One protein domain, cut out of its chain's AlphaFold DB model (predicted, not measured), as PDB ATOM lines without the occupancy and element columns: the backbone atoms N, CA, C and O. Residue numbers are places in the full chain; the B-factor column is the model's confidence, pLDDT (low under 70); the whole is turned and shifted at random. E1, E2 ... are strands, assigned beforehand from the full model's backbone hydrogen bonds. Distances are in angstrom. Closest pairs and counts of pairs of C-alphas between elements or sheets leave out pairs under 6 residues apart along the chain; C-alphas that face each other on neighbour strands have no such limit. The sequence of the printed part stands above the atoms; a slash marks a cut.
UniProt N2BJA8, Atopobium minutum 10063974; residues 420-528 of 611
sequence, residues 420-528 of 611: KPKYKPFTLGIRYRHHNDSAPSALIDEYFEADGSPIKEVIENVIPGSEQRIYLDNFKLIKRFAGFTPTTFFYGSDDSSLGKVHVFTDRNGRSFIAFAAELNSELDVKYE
ATOM      1  N   LYS A 420      41.636  -3.393 -21.325       90.88
ATOM      2  CA  LYS A 420      41.459  -3.908 -22.688       90.88
ATOM      3  C   LYS A 420      40.138  -3.420 -23.293       90.88
ATOM      4  O   LYS A 420      39.105  -3.503 -22.632       90.88
ATOM      5  N   PRO A 421      40.111  -3.034 -24.588       88.38
ATOM      6  CA  PRO A 421      38.903  -2.524 -25.247       88.38
ATOM      7  C   PRO A 421      37.665  -3.423 -25.121       88.38
ATOM      8  O   PRO A 421      36.566  -2.913 -24.947       88.38
ATOM      9  N   LYS A 422      37.842  -4.750 -25.162       88.25
ATOM     10  CA  LYS A 422      36.742  -5.728 -25.070       88.25
ATOM     11  C   LYS A 422      36.092  -5.850 -23.684       88.25
ATOM     12  O   LYS A 422      35.033  -6.450 -23.592       88.25
ATOM     13  N   TYR A 423      36.720  -5.313 -22.637       91.31
ATOM     14  CA  TYR A 423      36.212  -5.331 -21.259       91.31
ATOM     15  C   TYR A 423      35.933  -3.917 -20.737       91.31
ATOM     16  O   TYR A 423      35.832  -3.707 -19.530       91.31
ATOM     17  N   LYS A 424      35.839  -2.925 -21.632       92.06
ATOM     18  CA  LYS A 424      35.451  -1.575 -21.228       92.06
ATOM     19  C   LYS A 424      34.024  -1.602 -20.665       92.06
ATOM     20  O   LYS A 424      33.151  -2.158 -21.335       92.06
ATOM     21  N   PRO A 425      33.790  -1.013 -19.478       93.19
ATOM     22  CA  PRO A 425      32.453  -0.923 -18.916       93.19
ATOM     23  C   PRO A 425      31.486  -0.208 -19.864       93.19
ATOM     24  O   PRO A 425      31.876   0.732 -20.561       93.19
ATOM     25  N   PHE A 426      30.231  -0.641 -19.873       94.25
ATOM     26  CA  PHE A 426      29.155  -0.044 -20.656       94.25
ATOM     27  C   PHE A 426      27.876   0.083 -19.824       94.25
ATOM     28  O   PHE A 426      27.752  -0.490 -18.741       94.25
ATOM     29  N   THR A 427      26.925   0.853 -20.344       95.44
ATOM     30  CA  THR A 427      25.586   0.973 -19.770       95.44
ATOM     31  C   THR A 427      24.677  -0.061 -20.421       95.44
ATOM     32  O   THR A 427      24.401   0.028 -21.618       95.44
ATOM     33  N   LEU A 428      24.213  -1.037 -19.643       95.62
ATOM     34  CA  LEU A 428      23.267  -2.045 -20.108       95.62
ATOM     35  C   LEU A 428      21.842  -1.488 -20.042       95.62
ATOM     36  O   LEU A 428      21.395  -1.072 -18.976       95.62
ATOM     37  N   GLY A 429      21.130  -1.500 -21.169       95.12
ATOM     38  CA  GLY A 429      19.723  -1.112 -21.241       95.12
ATOM     39  C   GLY A 429      18.768  -2.271 -20.961       95.12
ATOM     40  O   GLY A 429      18.999  -3.383 -21.432       95.12
ATOM     41  N   ILE A 430      17.678  -1.981 -20.251       96.75
ATOM     42  CA  ILE A 430      16.534  -2.871 -20.044       96.75
ATOM     43  C   ILE A 430      15.297  -2.198 -20.634       96.75
ATOM     44  O   ILE A 430      14.966  -1.081 -20.238       96.75
ATOM     45  N   ARG A 431      14.617  -2.864 -21.567       95.62
ATOM     46  CA  ARG A 431      13.385  -2.369 -22.195       95.62
ATOM     47  C   ARG A 431      12.244  -3.346 -21.961       95.62
ATOM     48  O   ARG A 431      12.458  -4.528 -21.692       95.62
ATOM     49  N   TYR A 432      11.021  -2.849 -22.080       96.75
ATOM     50  CA  TYR A 432       9.819  -3.607 -21.752       96.75
ATOM     51  C   TYR A 432       8.880  -3.627 -22.946       96.75
ATOM     52  O   TYR A 432       8.546  -2.569 -23.479       96.75
ATOM     53  N   ARG A 433       8.453  -4.819 -23.356       94.69
ATOM     54  CA  ARG A 433       7.595  -5.013 -24.527       94.69
ATOM     55  C   ARG A 433       6.387  -5.884 -24.215       94.69
ATOM     56  O   ARG A 433       6.434  -6.685 -23.285       94.69
ATOM     57  N   HIS A 434       5.327  -5.743 -24.991       93.75
ATOM     58  CA  HIS A 434       4.120  -6.559 -24.912       93.75
ATOM     59  C   HIS A 434       3.571  -6.830 -26.309       93.75
ATOM     60  O   HIS A 434       3.966  -6.181 -27.276       93.75
ATOM     61  N   HIS A 435       2.657  -7.793 -26.422       91.75
ATOM     62  CA  HIS A 435       2.002  -8.064 -27.694       91.75
ATOM     63  C   HIS A 435       1.234  -6.826 -28.196       91.75
ATOM     64  O   HIS A 435       0.522  -6.181 -27.421       91.75
ATOM     65  N   ASN A 436       1.364  -6.518 -29.488       90.25
ATOM     66  CA  ASN A 436       0.580  -5.478 -30.142       90.25
ATOM     67  C   ASN A 436      -0.792  -6.040 -30.549       90.25
ATOM     68  O   ASN A 436      -0.916  -6.726 -31.564       90.25
ATOM     69  N   ASP A 437      -1.831  -5.691 -29.787       84.00
ATOM     70  CA  ASP A 437      -3.212  -6.155 -30.008       84.00
ATOM     71  C   ASP A 437      -3.795  -5.751 -31.381       84.00
ATOM     72  O   ASP A 437      -4.790  -6.321 -31.828       84.00
ATOM     73  N   SER A 438      -3.215  -4.747 -32.046       83.38
ATOM     74  CA  SER A 438      -3.655  -4.253 -33.360       83.38
ATOM     75  C   SER A 438      -2.894  -4.889 -34.527       83.38
ATOM     76  O   SER A 438      -3.191  -4.604 -35.691       83.38
ATOM     77  N   ALA A 439      -1.904  -5.737 -34.247       83.81
ATOM     78  CA  ALA A 439      -1.091  -6.363 -35.270       83.81
ATOM     79  C   ALA A 439      -1.786  -7.598 -35.881       83.81
ATOM     80  O   ALA A 439      -2.471  -8.349 -35.190       83.81
ATOM     81  N   PRO A 440      -1.567  -7.888 -37.178       78.69
ATOM     82  CA  PRO A 440      -2.170  -9.043 -37.852       78.69
ATOM     83  C   PRO A 440      -1.587 -10.397 -37.406       78.69
ATOM     84  O   PRO A 440      -2.011 -11.439 -37.903       78.69
ATOM     85  N   SER A 441      -0.588 -10.403 -36.518       82.44
ATOM     86  CA  SER A 441       0.093 -11.602 -36.036       82.44
ATOM     87  C   SER A 441       0.418 -11.479 -34.552       82.44
ATOM     88  O   SER A 441       0.952 -10.460 -34.121       82.44
ATOM     89  N   ALA A 442       0.206 -12.573 -33.815       75.12
ATOM     90  CA  ALA A 442       0.552 -12.723 -32.400       75.12
ATOM     91  C   ALA A 442       2.063 -12.590 -32.097       75.12
ATOM     92  O   ALA A 442       2.464 -12.519 -30.940       75.12
ATOM     93  N   LEU A 443       2.910 -12.585 -33.133       79.06
ATOM     94  CA  LEU A 443       4.370 -12.490 -33.017       79.06
ATOM     95  C   LEU A 443       4.895 -11.048 -33.030       79.06
ATOM     96  O   LEU A 443       6.097 -10.838 -32.888       79.06
ATOM     97  N   ILE A 444       4.024 -10.068 -33.271       85.25
ATOM     98  CA  ILE A 444       4.411  -8.659 -33.325       85.25
ATOM     99  C   ILE A 444       4.231  -8.061 -31.929       85.25
ATOM    100  O   ILE A 444       3.120  -8.015 -31.396       85.25
ATOM    101  N   ASP A 445       5.344  -7.608 -31.360       90.75
ATOM    102  CA  ASP A 445       5.409  -6.929 -30.069       90.75
ATOM    103  C   ASP A 445       5.622  -5.417 -30.279       90.75
ATOM    104  O   ASP A 445       6.245  -4.994 -31.256       90.75
ATOM    105  N   GLU A 446       5.153  -4.610 -29.333       93.25
ATOM    106  CA  GLU A 446       5.480  -3.188 -29.199       93.25
ATOM    107  C   GLU A 446       6.066  -2.892 -27.813       93.25
ATOM    108  O   GLU A 446       5.946  -3.699 -26.887       93.25
ATOM    109  N   TYR A 447       6.762  -1.764 -27.668       95.12
ATOM    110  CA  TYR A 447       7.336  -1.366 -26.383       95.12
ATOM    111  C   TYR A 447       6.310  -0.614 -25.545       95.12
ATOM    112  O   TYR A 447       5.507   0.148 -26.073       95.12
ATOM    113  N   PHE A 448       6.394  -0.760 -24.223       95.19
ATOM    114  CA  PHE A 448       5.744   0.200 -23.341       95.19
ATOM    115  C   PHE A 448       6.421   1.560 -23.509       95.19
ATOM    116  O   PHE A 448       7.649   1.658 -23.427       95.19
ATOM    117  N   GLU A 449       5.627   2.607 -23.702       93.69
ATOM    118  CA  GLU A 449       6.123   3.959 -23.939       93.69
ATOM    119  C   GLU A 449       5.690   4.931 -22.839       93.69
ATOM    120  O   GLU A 449       4.606   4.824 -22.264       93.69
ATOM    121  N   ALA A 450       6.552   5.909 -22.571       90.69
ATOM    122  CA  ALA A 450       6.237   7.115 -21.818       90.69
ATOM    123  C   ALA A 450       6.692   8.314 -22.657       90.69
ATOM    124  O   ALA A 450       7.797   8.308 -23.199       90.69
ATOM    125  N   ASP A 451       5.824   9.313 -22.818       89.62
ATOM    126  CA  ASP A 451       6.092  10.518 -23.617       89.62
ATOM    127  C   ASP A 451       6.548  10.230 -25.070       89.62
ATOM    128  O   ASP A 451       7.345  10.966 -25.652       89.62
ATOM    129  N   GLY A 452       6.037   9.144 -25.668       84.81
ATOM    130  CA  GLY A 452       6.344   8.736 -27.047       84.81
ATOM    131  C   GLY A 452       7.739   8.130 -27.241       84.81
ATOM    132  O   GLY A 452       8.249   8.109 -28.359       84.81
ATOM    133  N   SER A 453       8.391   7.690 -26.162       89.19
ATOM    134  CA  SER A 453       9.650   6.941 -26.202       89.19
ATOM    135  C   SER A 453       9.543   5.651 -25.381       89.19
ATOM    136  O   SER A 453       8.865   5.649 -24.350       89.19
ATOM    137  N   PRO A 454      10.230   4.561 -25.775       92.44
ATOM    138  CA  PRO A 454      10.246   3.329 -24.997       92.44
ATOM    139  C   PRO A 454      10.728   3.561 -23.563       92.44
ATOM    140  O   PRO A 454      11.782   4.162 -23.338       92.44
ATOM    141  N   ILE A 455       9.978   3.038 -22.593       94.94
ATOM    142  CA  ILE A 455      10.389   3.021 -21.190       94.94
ATOM    143  C   ILE A 455      11.638   2.146 -21.078       94.94
ATOM    144  O   ILE A 455      11.647   0.986 -21.502       94.94
ATOM    145  N   LYS A 456      12.694   2.713 -20.492       94.06
ATOM    146  CA  LYS A 456      14.006   2.082 -20.384       94.06
ATOM    147  C   LYS A 456      14.598   2.297 -19.000       94.06
ATOM    148  O   LYS A 456      14.627   3.421 -18.510       94.06
ATOM    149  N   GLU A 457      15.130   1.230 -18.422       96.31
ATOM    150  CA  GLU A 457      15.994   1.284 -17.242       96.31
ATOM    151  C   GLU A 457      17.425   0.918 -17.623       96.31
ATOM    152  O   GLU A 457      17.672   0.327 -18.680       96.31
ATOM    153  N   VAL A 458      18.386   1.297 -16.784       95.31
ATOM    154  CA  VAL A 458      19.802   1.064 -17.067       95.31
ATOM    155  C   VAL A 458      20.557   0.511 -15.870       95.31
ATOM    156  O   VAL A 458      20.285   0.853 -14.721       95.31
ATOM    157  N   ILE A 459      21.555  -0.317 -16.164       95.44
ATOM    158  CA  ILE A 459      22.592  -0.714 -15.215       95.44
ATOM    159  C   ILE A 459      23.900  -0.105 -15.712       95.44
ATOM    160  O   ILE A 459      24.371  -0.413 -16.809       95.44
ATOM    161  N   GLU A 460      24.463   0.808 -14.927       94.50
ATOM    162  CA  GLU A 460      25.718   1.477 -15.261       94.50
ATOM    163  C   GLU A 460      26.932   0.604 -14.928       94.50
ATOM    164  O   GLU A 460      26.888  -0.243 -14.038       94.50
ATOM    165  N   ASN A 461      28.049   0.868 -15.612       92.62
ATOM    166  CA  ASN A 461      29.357   0.267 -15.335       92.62
ATOM    167  C   ASN A 461      29.404  -1.274 -15.441       92.62
ATOM    168  O   ASN A 461      30.214  -1.918 -14.774       92.62
ATOM    169  N   VAL A 462      28.588  -1.874 -16.312       94.50
ATOM    170  CA  VAL A 462      28.590  -3.323 -16.564       94.50
ATOM    171  C   VAL A 462      29.811  -3.708 -17.395       94.50
ATOM    172  O   VAL A 462      30.091  -3.094 -18.423       94.50
ATOM    173  N   ILE A 463      30.542  -4.744 -16.981       94.81
ATOM    174  CA  ILE A 463      31.733  -5.226 -17.693       94.81
ATOM    175  C   ILE A 463      31.331  -6.367 -18.645       94.81
ATOM    176  O   ILE A 463      30.743  -7.348 -18.183       94.81
ATOM    177  N   PRO A 464      31.656  -6.317 -19.951       94.25
ATOM    178  CA  PRO A 464      31.400  -7.437 -20.858       94.25
ATOM    179  C   PRO A 464      32.063  -8.734 -20.368       94.25
ATOM    180  O   PRO A 464      33.222  -8.735 -19.956       94.25
ATOM    181  N   GLY A 465      31.334  -9.843 -20.422       92.56
ATOM    182  CA  GLY A 465      31.724 -11.155 -19.911       92.56
ATOM    183  C   GLY A 465      31.421 -11.379 -18.427       92.56
ATOM    184  O   GLY A 465      31.582 -12.504 -17.965       92.56
ATOM    185  N   SER A 466      30.987 -10.358 -17.679       94.94
ATOM    186  CA  SER A 466      30.565 -10.535 -16.282       94.94
ATOM    187  C   SER A 466      29.194 -11.205 -16.193       94.94
ATOM    188  O   SER A 466      28.313 -10.939 -17.015       94.94
ATOM    189  N   GLU A 467      29.009 -12.064 -15.191       95.75
ATOM    190  CA  GLU A 467      27.720 -12.709 -14.940       95.75
ATOM    191  C   GLU A 467      26.765 -11.721 -14.263       95.75
ATOM    192  O   GLU A 467      27.089 -11.132 -13.231       95.75
ATOM    193  N   GLN A 468      25.587 -11.535 -14.850       95.31
ATOM    194  CA  GLN A 468      24.540 -10.659 -14.345       95.31
ATOM    195  C   GLN A 468      23.435 -11.485 -13.706       95.31
ATOM    196  O   GLN A 468      23.003 -12.491 -14.265       95.31
ATOM    197  N   ARG A 469      22.943 -11.018 -12.555       95.06
ATOM    198  CA  ARG A 469      21.786 -11.587 -11.869       95.06
ATOM    199  C   ARG A 469      20.791 -10.494 -11.526       95.06
ATOM    200  O   ARG A 469      21.116  -9.582 -10.770       95.06
ATOM    201  N   ILE A 470      19.574 -10.600 -12.052       95.50
ATOM    202  CA  ILE A 470      18.511  -9.624 -11.796       95.50
ATOM    203  C   ILE A 470      17.297 -10.363 -11.250       95.50
ATOM    204  O   ILE A 470      16.677 -11.164 -11.947       95.50
ATOM    205  N   TYR A 471      16.956 -10.098  -9.991       94.75
ATOM    206  CA  TYR A 471      15.731 -10.621  -9.399       94.75
ATOM    207  C   TYR A 471      14.503  -9.957 -10.018       94.75
ATOM    208  O   TYR A 471      14.480  -8.743 -10.227       94.75
ATOM    209  N   LEU A 472      13.468 -10.752 -10.290       94.94
ATOM    210  CA  LEU A 472      12.234 -10.265 -10.907       94.94
ATOM    211  C   LEU A 472      11.406  -9.399  -9.958       94.94
ATOM    212  O   LEU A 472      10.558  -8.644 -10.420       94.94
ATOM    213  N   ASP A 473      11.653  -9.484  -8.654       92.38
ATOM    214  CA  ASP A 473      11.058  -8.613  -7.638       92.38
ATOM    215  C   ASP A 473      11.825  -7.292  -7.438       92.38
ATOM    216  O   ASP A 473      11.409  -6.434  -6.662       92.38
ATOM    217  N   ASN A 474      12.920  -7.071  -8.176       93.94
ATOM    218  CA  ASN A 474      13.574  -5.772  -8.227       93.94
ATOM    219  C   ASN A 474      12.764  -4.821  -9.117       93.94
ATOM    220  O   ASN A 474      13.105  -4.587 -10.277       93.94
ATOM    221  N   PHE A 475      11.703  -4.236  -8.561       92.94
ATOM    222  CA  PHE A 475      10.774  -3.376  -9.300       92.94
ATOM    223  C   PHE A 475      11.381  -2.072  -9.830       92.94
ATOM    224  O   PHE A 475      10.761  -1.396 -10.653       92.94
ATOM    225  N   LYS A 476      12.600  -1.717  -9.400       92.25
ATOM    226  CA  LYS A 476      13.349  -0.613 -10.008       92.25
ATOM    227  C   LYS A 476      13.835  -0.980 -11.408       92.25
ATOM    228  O   LYS A 476      13.720  -0.149 -12.297       92.25
ATOM    229  N   LEU A 477      14.322  -2.209 -11.596       94.50
ATOM    230  CA  LEU A 477      14.867  -2.700 -12.869       94.50
ATOM    231  C   LEU A 477      13.856  -3.503 -13.695       94.50
ATOM    232  O   LEU A 477      13.902  -3.457 -14.920       94.50
ATOM    233  N   ILE A 478      12.942  -4.240 -13.064       95.69
ATOM    234  CA  ILE A 478      11.886  -5.009 -13.734       95.69
ATOM    235  C   ILE A 478      10.538  -4.419 -13.325       95.69
ATOM    236  O   ILE A 478       9.949  -4.813 -12.318       95.69
ATOM    237  N   LYS A 479      10.073  -3.437 -14.103       94.19
ATOM    238  CA  LYS A 479       8.870  -2.648 -13.808       94.19
ATOM    239  C   LYS A 479       7.610  -3.506 -13.654       94.19
ATOM    240  O   LYS A 479       7.540  -4.673 -14.047       94.19
ATOM    241  N   ARG A 480       6.588  -2.891 -13.066       93.38
ATOM    242  CA  ARG A 480       5.224  -3.417 -13.058       93.38
ATOM    243  C   ARG A 480       4.389  -2.598 -14.026       93.38
ATOM    244  O   ARG A 480       4.461  -1.370 -14.012       93.38
ATOM    245  N   PHE A 481       3.589  -3.288 -14.823       93.75
ATOM    246  CA  PHE A 481       2.617  -2.687 -15.725       93.75
ATOM    247  C   PHE A 481       1.244  -3.244 -15.355       93.75
ATOM    248  O   PHE A 481       1.094  -4.443 -15.133       93.75
ATOM    249  N   ALA A 482       0.250  -2.372 -15.204       91.50
ATOM    250  CA  ALA A 482      -1.075  -2.791 -14.754       91.50
ATOM    251  C   ALA A 482      -1.707  -3.768 -15.761       91.50
ATOM    252  O   ALA A 482      -1.786  -3.456 -16.945       91.50
ATOM    253  N   GLY A 483      -2.162  -4.933 -15.287       93.88
ATOM    254  CA  GLY A 483      -2.746  -5.986 -16.129       93.88
ATOM    255  C   GLY A 483      -1.731  -6.811 -16.928       93.88
ATOM    256  O   GLY A 483      -2.137  -7.544 -17.831       93.88
ATOM    257  N   PHE A 484      -0.438  -6.697 -16.618       94.56
ATOM    258  CA  PHE A 484       0.641  -7.383 -17.320       94.56
ATOM    259  C   PHE A 484       1.623  -8.054 -16.354       94.56
ATOM    260  O   PHE A 484       2.029  -7.460 -15.357       94.56
ATOM    261  N   THR A 485       2.099  -9.248 -16.710       94.81
ATOM    262  CA  THR A 485       3.132  -9.993 -15.973       94.81
ATOM    263  C   THR A 485       4.318 -10.317 -16.888       94.81
ATOM    264  O   THR A 485       4.095 -10.645 -18.057       94.81
ATOM    265  N   PRO A 486       5.577 -10.232 -16.417       95.12
ATOM    266  CA  PRO A 486       6.731 -10.599 -17.234       95.12
ATOM    267  C   PRO A 486       6.767 -12.113 -17.463       95.12
ATOM    268  O   PRO A 486       6.483 -12.890 -16.549       95.12
ATOM    269  N   THR A 487       7.143 -12.532 -18.667       92.00
ATOM    270  CA  THR A 487       7.123 -13.949 -19.073       92.00
ATOM    271  C   THR A 487       8.408 -14.396 -19.756       92.00
ATOM    272  O   THR A 487       8.933 -15.457 -19.418       92.00
ATOM    273  N   THR A 488       8.944 -13.590 -20.675       92.19
ATOM    274  CA  THR A 488      10.092 -13.972 -21.510       92.19
ATOM    275  C   THR A 488      11.157 -12.883 -21.519       92.19
ATOM    276  O   THR A 488      10.845 -11.693 -21.483       92.19
ATOM    277  N   PHE A 489      12.424 -13.289 -21.594       93.94
ATOM    278  CA  PHE A 489      13.583 -12.405 -21.521       93.94
ATOM    279  C   PHE A 489      14.486 -12.637 -22.730       93.94
ATOM    280  O   PHE A 489      14.886 -13.767 -22.996       93.94
ATOM    281  N   PHE A 490      14.809 -11.566 -23.445       92.44
ATOM    282  CA  PHE A 490      15.601 -11.592 -24.673       92.44
ATOM    283  C   PHE A 490      16.864 -10.772 -24.469       92.44
ATOM    284  O   PHE A 490      16.801  -9.688 -23.891       92.44
ATOM    285  N   TYR A 491      18.011 -11.262 -24.935       93.81
ATOM    286  CA  TYR A 491      19.287 -10.593 -24.695       93.81
ATOM    287  C   TYR A 491      20.180 -10.578 -25.929       93.81
ATOM    288  O   TYR A 491      20.439 -11.618 -26.528       93.81
ATOM    289  N   GLY A 492      20.676  -9.396 -26.308       85.06
ATOM    290  CA  GLY A 492      21.639  -9.264 -27.410       85.06
ATOM    291  C   GLY A 492      21.116  -9.812 -28.744       85.06
ATOM    292  O   GLY A 492      21.824 -10.552 -29.427       85.06
ATOM    293  N   SER A 493      19.863  -9.482 -29.078       78.50
ATOM    294  CA  SER A 493      19.130  -9.949 -30.269       78.50
ATOM    295  C   SER A 493      18.823 -11.452 -30.320       78.50
ATOM    296  O   SER A 493      18.337 -11.925 -31.345       78.50
ATOM    297  N   ASP A 494      19.076 -12.200 -29.241       83.50
ATOM    298  CA  ASP A 494      18.598 -13.576 -29.099       83.50
ATOM    299  C   ASP A 494      17.077 -13.580 -28.911       83.50
ATOM    300  O   ASP A 494      16.559 -12.945 -27.991       83.50
ATOM    301  N   ASP A 495      16.366 -14.320 -29.760       74.88
ATOM    302  CA  ASP A 495      14.918 -14.541 -29.694       74.88
ATOM    303  C   ASP A 495      14.538 -15.663 -28.709       74.88
ATOM    304  O   ASP A 495      13.421 -16.175 -28.763       74.88
ATOM    305  N   SER A 496      15.455 -16.001 -27.793       77.56
ATOM    306  CA  SER A 496      15.480 -17.136 -26.856       77.56
ATOM    307  C   SER A 496      15.924 -18.479 -27.443       77.56
ATOM    308  O   SER A 496      16.126 -19.425 -26.680       77.56
ATOM    309  N   SER A 497      16.159 -18.576 -28.757       79.62
ATOM    310  CA  SER A 497      16.643 -19.815 -29.387       79.62
ATOM    311  C   SER A 497      18.057 -20.212 -28.958       79.62
ATOM    312  O   SER A 497      18.384 -21.399 -28.957       79.62
ATOM    313  N   LEU A 498      18.892 -19.245 -28.566       80.00
ATOM    314  CA  LEU A 498      20.249 -19.498 -28.075       80.00
ATOM    315  C   LEU A 498      20.304 -19.692 -26.555       80.00
ATOM    316  O   LEU A 498      21.368 -20.019 -26.029       80.00
ATOM    317  N   GLY A 499      19.185 -19.486 -25.850       81.56
ATOM    318  CA  GLY A 499      19.088 -19.675 -24.405       81.56
ATOM    319  C   GLY A 499      20.044 -18.788 -23.607       81.56
ATOM    320  O   GLY A 499      20.569 -19.232 -22.589       81.56
ATOM    321  N   LYS A 500      20.317 -17.551 -24.055       89.56
ATOM    322  CA  LYS A 500      21.303 -16.672 -23.391       89.56
ATOM    323  C   LYS A 500      20.891 -16.231 -21.985       89.56
ATOM    324  O   LYS A 500      21.758 -15.982 -21.142       89.56
ATOM    325  N   VAL A 501      19.586 -16.103 -21.752       93.19
ATOM    326  CA  VAL A 501      19.009 -15.740 -20.455       93.19
ATOM    327  C   VAL A 501      18.366 -16.968 -19.834       93.19
ATOM    328  O   VAL A 501      17.490 -17.589 -20.431       93.19
ATOM    329  N   HIS A 502      18.765 -17.281 -18.607       93.00
ATOM    330  CA  HIS A 502      18.187 -18.371 -17.830       93.00
ATOM    331  C   HIS A 502      17.315 -17.812 -16.709       93.00
ATOM    332  O   HIS A 502      17.681 -16.816 -16.086       93.00
ATOM    333  N   VAL A 503      16.180 -18.459 -16.435       93.69
ATOM    334  CA  VAL A 503      15.248 -18.070 -15.366       93.69
ATOM    335  C   VAL A 503      15.249 -19.145 -14.283       93.69
ATOM    336  O   VAL A 503      14.877 -20.302 -14.523       93.69
ATOM    337  N   PHE A 504      15.607 -18.744 -13.068       94.38
ATOM    338  CA  PHE A 504      15.658 -19.618 -11.900       94.38
ATOM    339  C   PHE A 504      14.798 -19.085 -10.766       94.38
ATOM    340  O   PHE A 504      14.409 -17.920 -10.753       94.38
ATOM    341  N   THR A 505      14.491 -19.963  -9.816       93.25
ATOM    342  CA  THR A 505      13.827 -19.612  -8.560       93.25
ATOM    343  C   THR A 505      14.705 -20.091  -7.417       93.25
ATOM    344  O   THR A 505      15.112 -21.252  -7.396       93.25
ATOM    345  N   ASP A 506      15.042 -19.180  -6.508       92.06
ATOM    346  CA  ASP A 506      15.926 -19.467  -5.385       92.06
ATOM    347  C   ASP A 506      15.221 -20.254  -4.262       92.06
ATOM    348  O   ASP A 506      14.033 -20.581  -4.334       92.06
ATOM    349  N   ARG A 507      15.966 -20.552  -3.190       92.81
ATOM    350  CA  ARG A 507      15.460 -21.295  -2.022       92.81
ATOM    351  C   ARG A 507      14.288 -20.597  -1.316       92.81
ATOM    352  O   ARG A 507      13.511 -21.264  -0.641       92.81
ATOM    353  N   ASN A 508      14.159 -19.282  -1.473       89.44
ATOM    354  CA  ASN A 508      13.110 -18.468  -0.862       89.44
ATOM    355  C   ASN A 508      11.899 -18.285  -1.790       89.44
ATOM    356  O   ASN A 508      10.983 -17.535  -1.457       89.44
ATOM    357  N   GLY A 509      11.887 -18.939  -2.957       88.94
ATOM    358  CA  GLY A 509      10.822 -18.788  -3.944       88.94
ATOM    359  C   GLY A 509      10.934 -17.511  -4.782       88.94
ATOM    360  O   GLY A 509       9.979 -17.163  -5.474       88.94
ATOM    361  N   ARG A 510      12.070 -16.801  -4.744       91.88
ATOM    362  CA  ARG A 510      12.272 -15.569  -5.515       91.88
ATOM    363  C   ARG A 510      12.856 -15.902  -6.879       91.88
ATOM    364  O   ARG A 510      13.917 -16.522  -6.981       91.88
ATOM    365  N   SER A 511      12.171 -15.479  -7.935       94.25
ATOM    366  CA  SER A 511      12.645 -15.694  -9.299       94.25
ATOM    367  C   SER A 511      13.669 -14.641  -9.718       94.25
ATOM    368  O   SER A 511      13.532 -13.458  -9.400       94.25
ATOM    369  N   PHE A 512      14.678 -15.059 -10.472       95.19
ATOM    370  CA  PHE A 512      15.694 -14.182 -11.041       95.19
ATOM    371  C   PHE A 512      16.130 -14.663 -12.420       95.19
ATOM    372  O   PHE A 512      16.017 -15.846 -12.748       95.19
ATOM    373  N   ILE A 513      16.657 -13.732 -13.211       95.69
ATOM    374  CA  ILE A 513      17.339 -14.031 -14.466       95.69
ATOM    375  C   ILE A 513      18.850 -14.022 -14.288       95.69
ATOM    376  O   ILE A 513      19.377 -13.217 -13.515       95.69
ATOM    377  N   ALA A 514      19.532 -14.888 -15.034       95.44
ATOM    378  CA  ALA A 514      20.982 -14.948 -15.113       95.44
ATOM    379  C   ALA A 514      21.466 -14.978 -16.571       95.44
ATOM    380  O   ALA A 514      20.943 -15.739 -17.390       95.44
ATOM    381  N   PHE A 515      22.446 -14.137 -16.903       95.12
ATOM    382  CA  PHE A 515      23.025 -14.021 -18.247       95.12
ATOM    383  C   PHE A 515      24.455 -13.457 -18.184       95.12
ATOM    384  O   PHE A 515      24.795 -12.719 -17.260       95.12
ATOM    385  N   ALA A 516      25.294 -13.762 -19.177       94.94
ATOM    386  CA  ALA A 516      26.602 -13.121 -19.319       94.94
ATOM    387  C   ALA A 516      26.459 -11.806 -20.093       94.94
ATOM    388  O   ALA A 516      25.858 -11.782 -21.165       94.94
ATOM    389  N   ALA A 517      27.025 -10.716 -19.574       94.50
ATOM    390  CA  ALA A 517      26.933  -9.414 -20.220       94.50
ATOM    391  C   ALA A 517      27.703  -9.381 -21.553       94.50
ATOM    392  O   ALA A 517      28.889  -9.692 -21.611       94.50
ATOM    393  N   GLU A 518      27.071  -8.920 -22.624       92.44
ATOM    394  CA  GLU A 518      27.667  -8.713 -23.938       92.44
ATOM    395  C   GLU A 518      27.673  -7.217 -24.274       92.44
ATOM    396  O   GLU A 518      26.701  -6.495 -24.040       92.44
ATOM    397  N   LEU A 519      28.785  -6.730 -24.831       88.81
ATOM    398  CA  LEU A 519      28.901  -5.331 -25.238       88.81
ATOM    399  C   LEU A 519      27.847  -5.001 -26.310       88.81
ATOM    400  O   LEU A 519      27.592  -5.815 -27.197       88.81
ATOM    401  N   ASN A 520      27.280  -3.792 -26.260       84.81
ATOM    402  CA  ASN A 520      26.249  -3.307 -27.192       84.81
ATOM    403  C   ASN A 520      24.966  -4.160 -27.224       84.81
ATOM    404  O   ASN A 520      24.242  -4.138 -28.217       84.81
ATOM    405  N   SER A 521      24.690  -4.908 -26.156       90.56
ATOM    406  CA  SER A 521      23.460  -5.688 -26.009       90.56
ATOM    407  C   SER A 521      22.487  -5.011 -25.050       90.56
ATOM    408  O   SER A 521      22.895  -4.308 -24.125       90.56
ATOM    409  N   GLU A 522      21.198  -5.250 -25.266       92.69
ATOM    410  CA  GLU A 522      20.112  -4.830 -24.378       92.69
ATOM    411  C   GLU A 522      19.325  -6.060 -23.918       92.69
ATOM    412  O   GLU A 522      19.315  -7.092 -24.597       92.69
ATOM    413  N   LEU A 523      18.707  -5.944 -22.743       95.31
ATOM    414  CA  LEU A 523      17.759  -6.911 -22.206       95.31
ATOM    415  C   LEU A 523      16.340  -6.432 -22.518       95.31
ATOM    416  O   LEU A 523      15.916  -5.395 -22.011       95.31
ATOM    417  N   ASP A 524      15.586  -7.206 -23.288       94.81
ATOM    418  CA  ASP A 524      14.159  -6.966 -23.482       94.81
ATOM    419  C   ASP A 524      13.346  -7.926 -22.621       94.81
ATOM    420  O   ASP A 524      13.523  -9.143 -22.677       94.81
ATOM    421  N   VAL A 525      12.421  -7.376 -21.842       95.81
ATOM    422  CA  VAL A 525      11.479  -8.140 -21.025       95.81
ATOM    423  C   VAL A 525      10.116  -8.094 -21.696       95.81
ATOM    424  O   VAL A 525       9.526  -7.019 -21.832       95.81
ATOM    425  N   LYS A 526       9.606  -9.253 -22.109       94.56
ATOM    426  CA  LYS A 526       8.247  -9.382 -22.629       94.56
ATOM    427  C   LYS A 526       7.258  -9.591 -21.494       94.56
ATOM    428  O   LYS A 526       7.497 -10.390 -20.588       94.56
ATOM    429  N   TYR A 527       6.144  -8.883 -21.597       95.12
ATOM    430  CA  TYR A 527       4.992  -9.002 -20.731       95.12
ATOM    431  C   TYR A 527       3.805  -9.554 -21.507       95.12
ATOM    432  O   TYR A 527       3.564  -9.188 -22.658       95.12
ATOM    433  N   GLU A 528       3.041 -10.402 -20.834       94.50
ATOM    434  CA  GLU A 528       1.763 -10.922 -21.308       94.50
ATOM    435  C   GLU A 528       0.646 -10.419 -20.393       94.50
ATOM    436  O   GLU A 528       0.888 -10.085 -19.228       94.50
TER     437      GLU A 528
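Overview. This is residues 420 to 528 of the 611 residues of a protein of Atopobium minutum 10063974 (UniProt N2BJA8). A strongly twisted five-strand sheet, with E1 and E8 side by side in its middle, stands beside a smaller three-strand sheet of E4, E7 and E6. On one side of E1, E3 and E2 pair with different stretches of it, and E5 edges the sheet beyond E8. The printed part has 109 residues and eight named strands, E1 to E8 along the chain, with no named helix: its class is all strand, though under half of the residues are in named elements. The larger sheet is branched and mixed, the smaller, in the order E4 E7 E6, antiparallel. The whole is compact, with a radius of gyration of the C-alphas of 14.4 A and spans of 46 by 35 by 29 A.

Arrangement. Start at E1, residues 426 to 435. Beside its residues 426 to 431 find antiparallel E3, residues 456 to 462, with N 428 and O 459 within hydrogen-bond range at 2.9 A. On the same side, E2, residues 445 to 447, forms a hairpin with E1, N 446 and O 434 at 2.8 A. On the other side is parallel E8, residues 522 to 528, N 525 and O 431 at 2.9 A. Antiparallel to E8 is edge strand E5, residues 484 to 491, N 526 and O 488 at 2.8 A; it bends by 56 degrees at residue 487. In the smaller sheet, E4, residues 467 to 471, is antiparallel to inner strand E7, residues 511 to 516, N 470 and O 513 at 3.0 A. E6, residues 502 to 505, forms a hairpin with E7, N 504 and O 512 at 2.9 A. E5 and E6 are near each other, their closest C-alphas 8.4 A apart.

Along the chain. Find C-alpha 426 at (29.155, -0.044, -20.656); from there E1 runs 29.2 A to C-alpha 435. E5 measures 20.3 A and E8 19.6 A, ending at C-alpha 528, (1.763, -10.922, -21.308).

Size, cuts and confidence. The C-alphas farthest apart, of Lys 420 and Pro 440, are 46.5 A apart. The printed part has no cut, and E4 to E5 is a long link. No printed residue is under 70 in pLDDT.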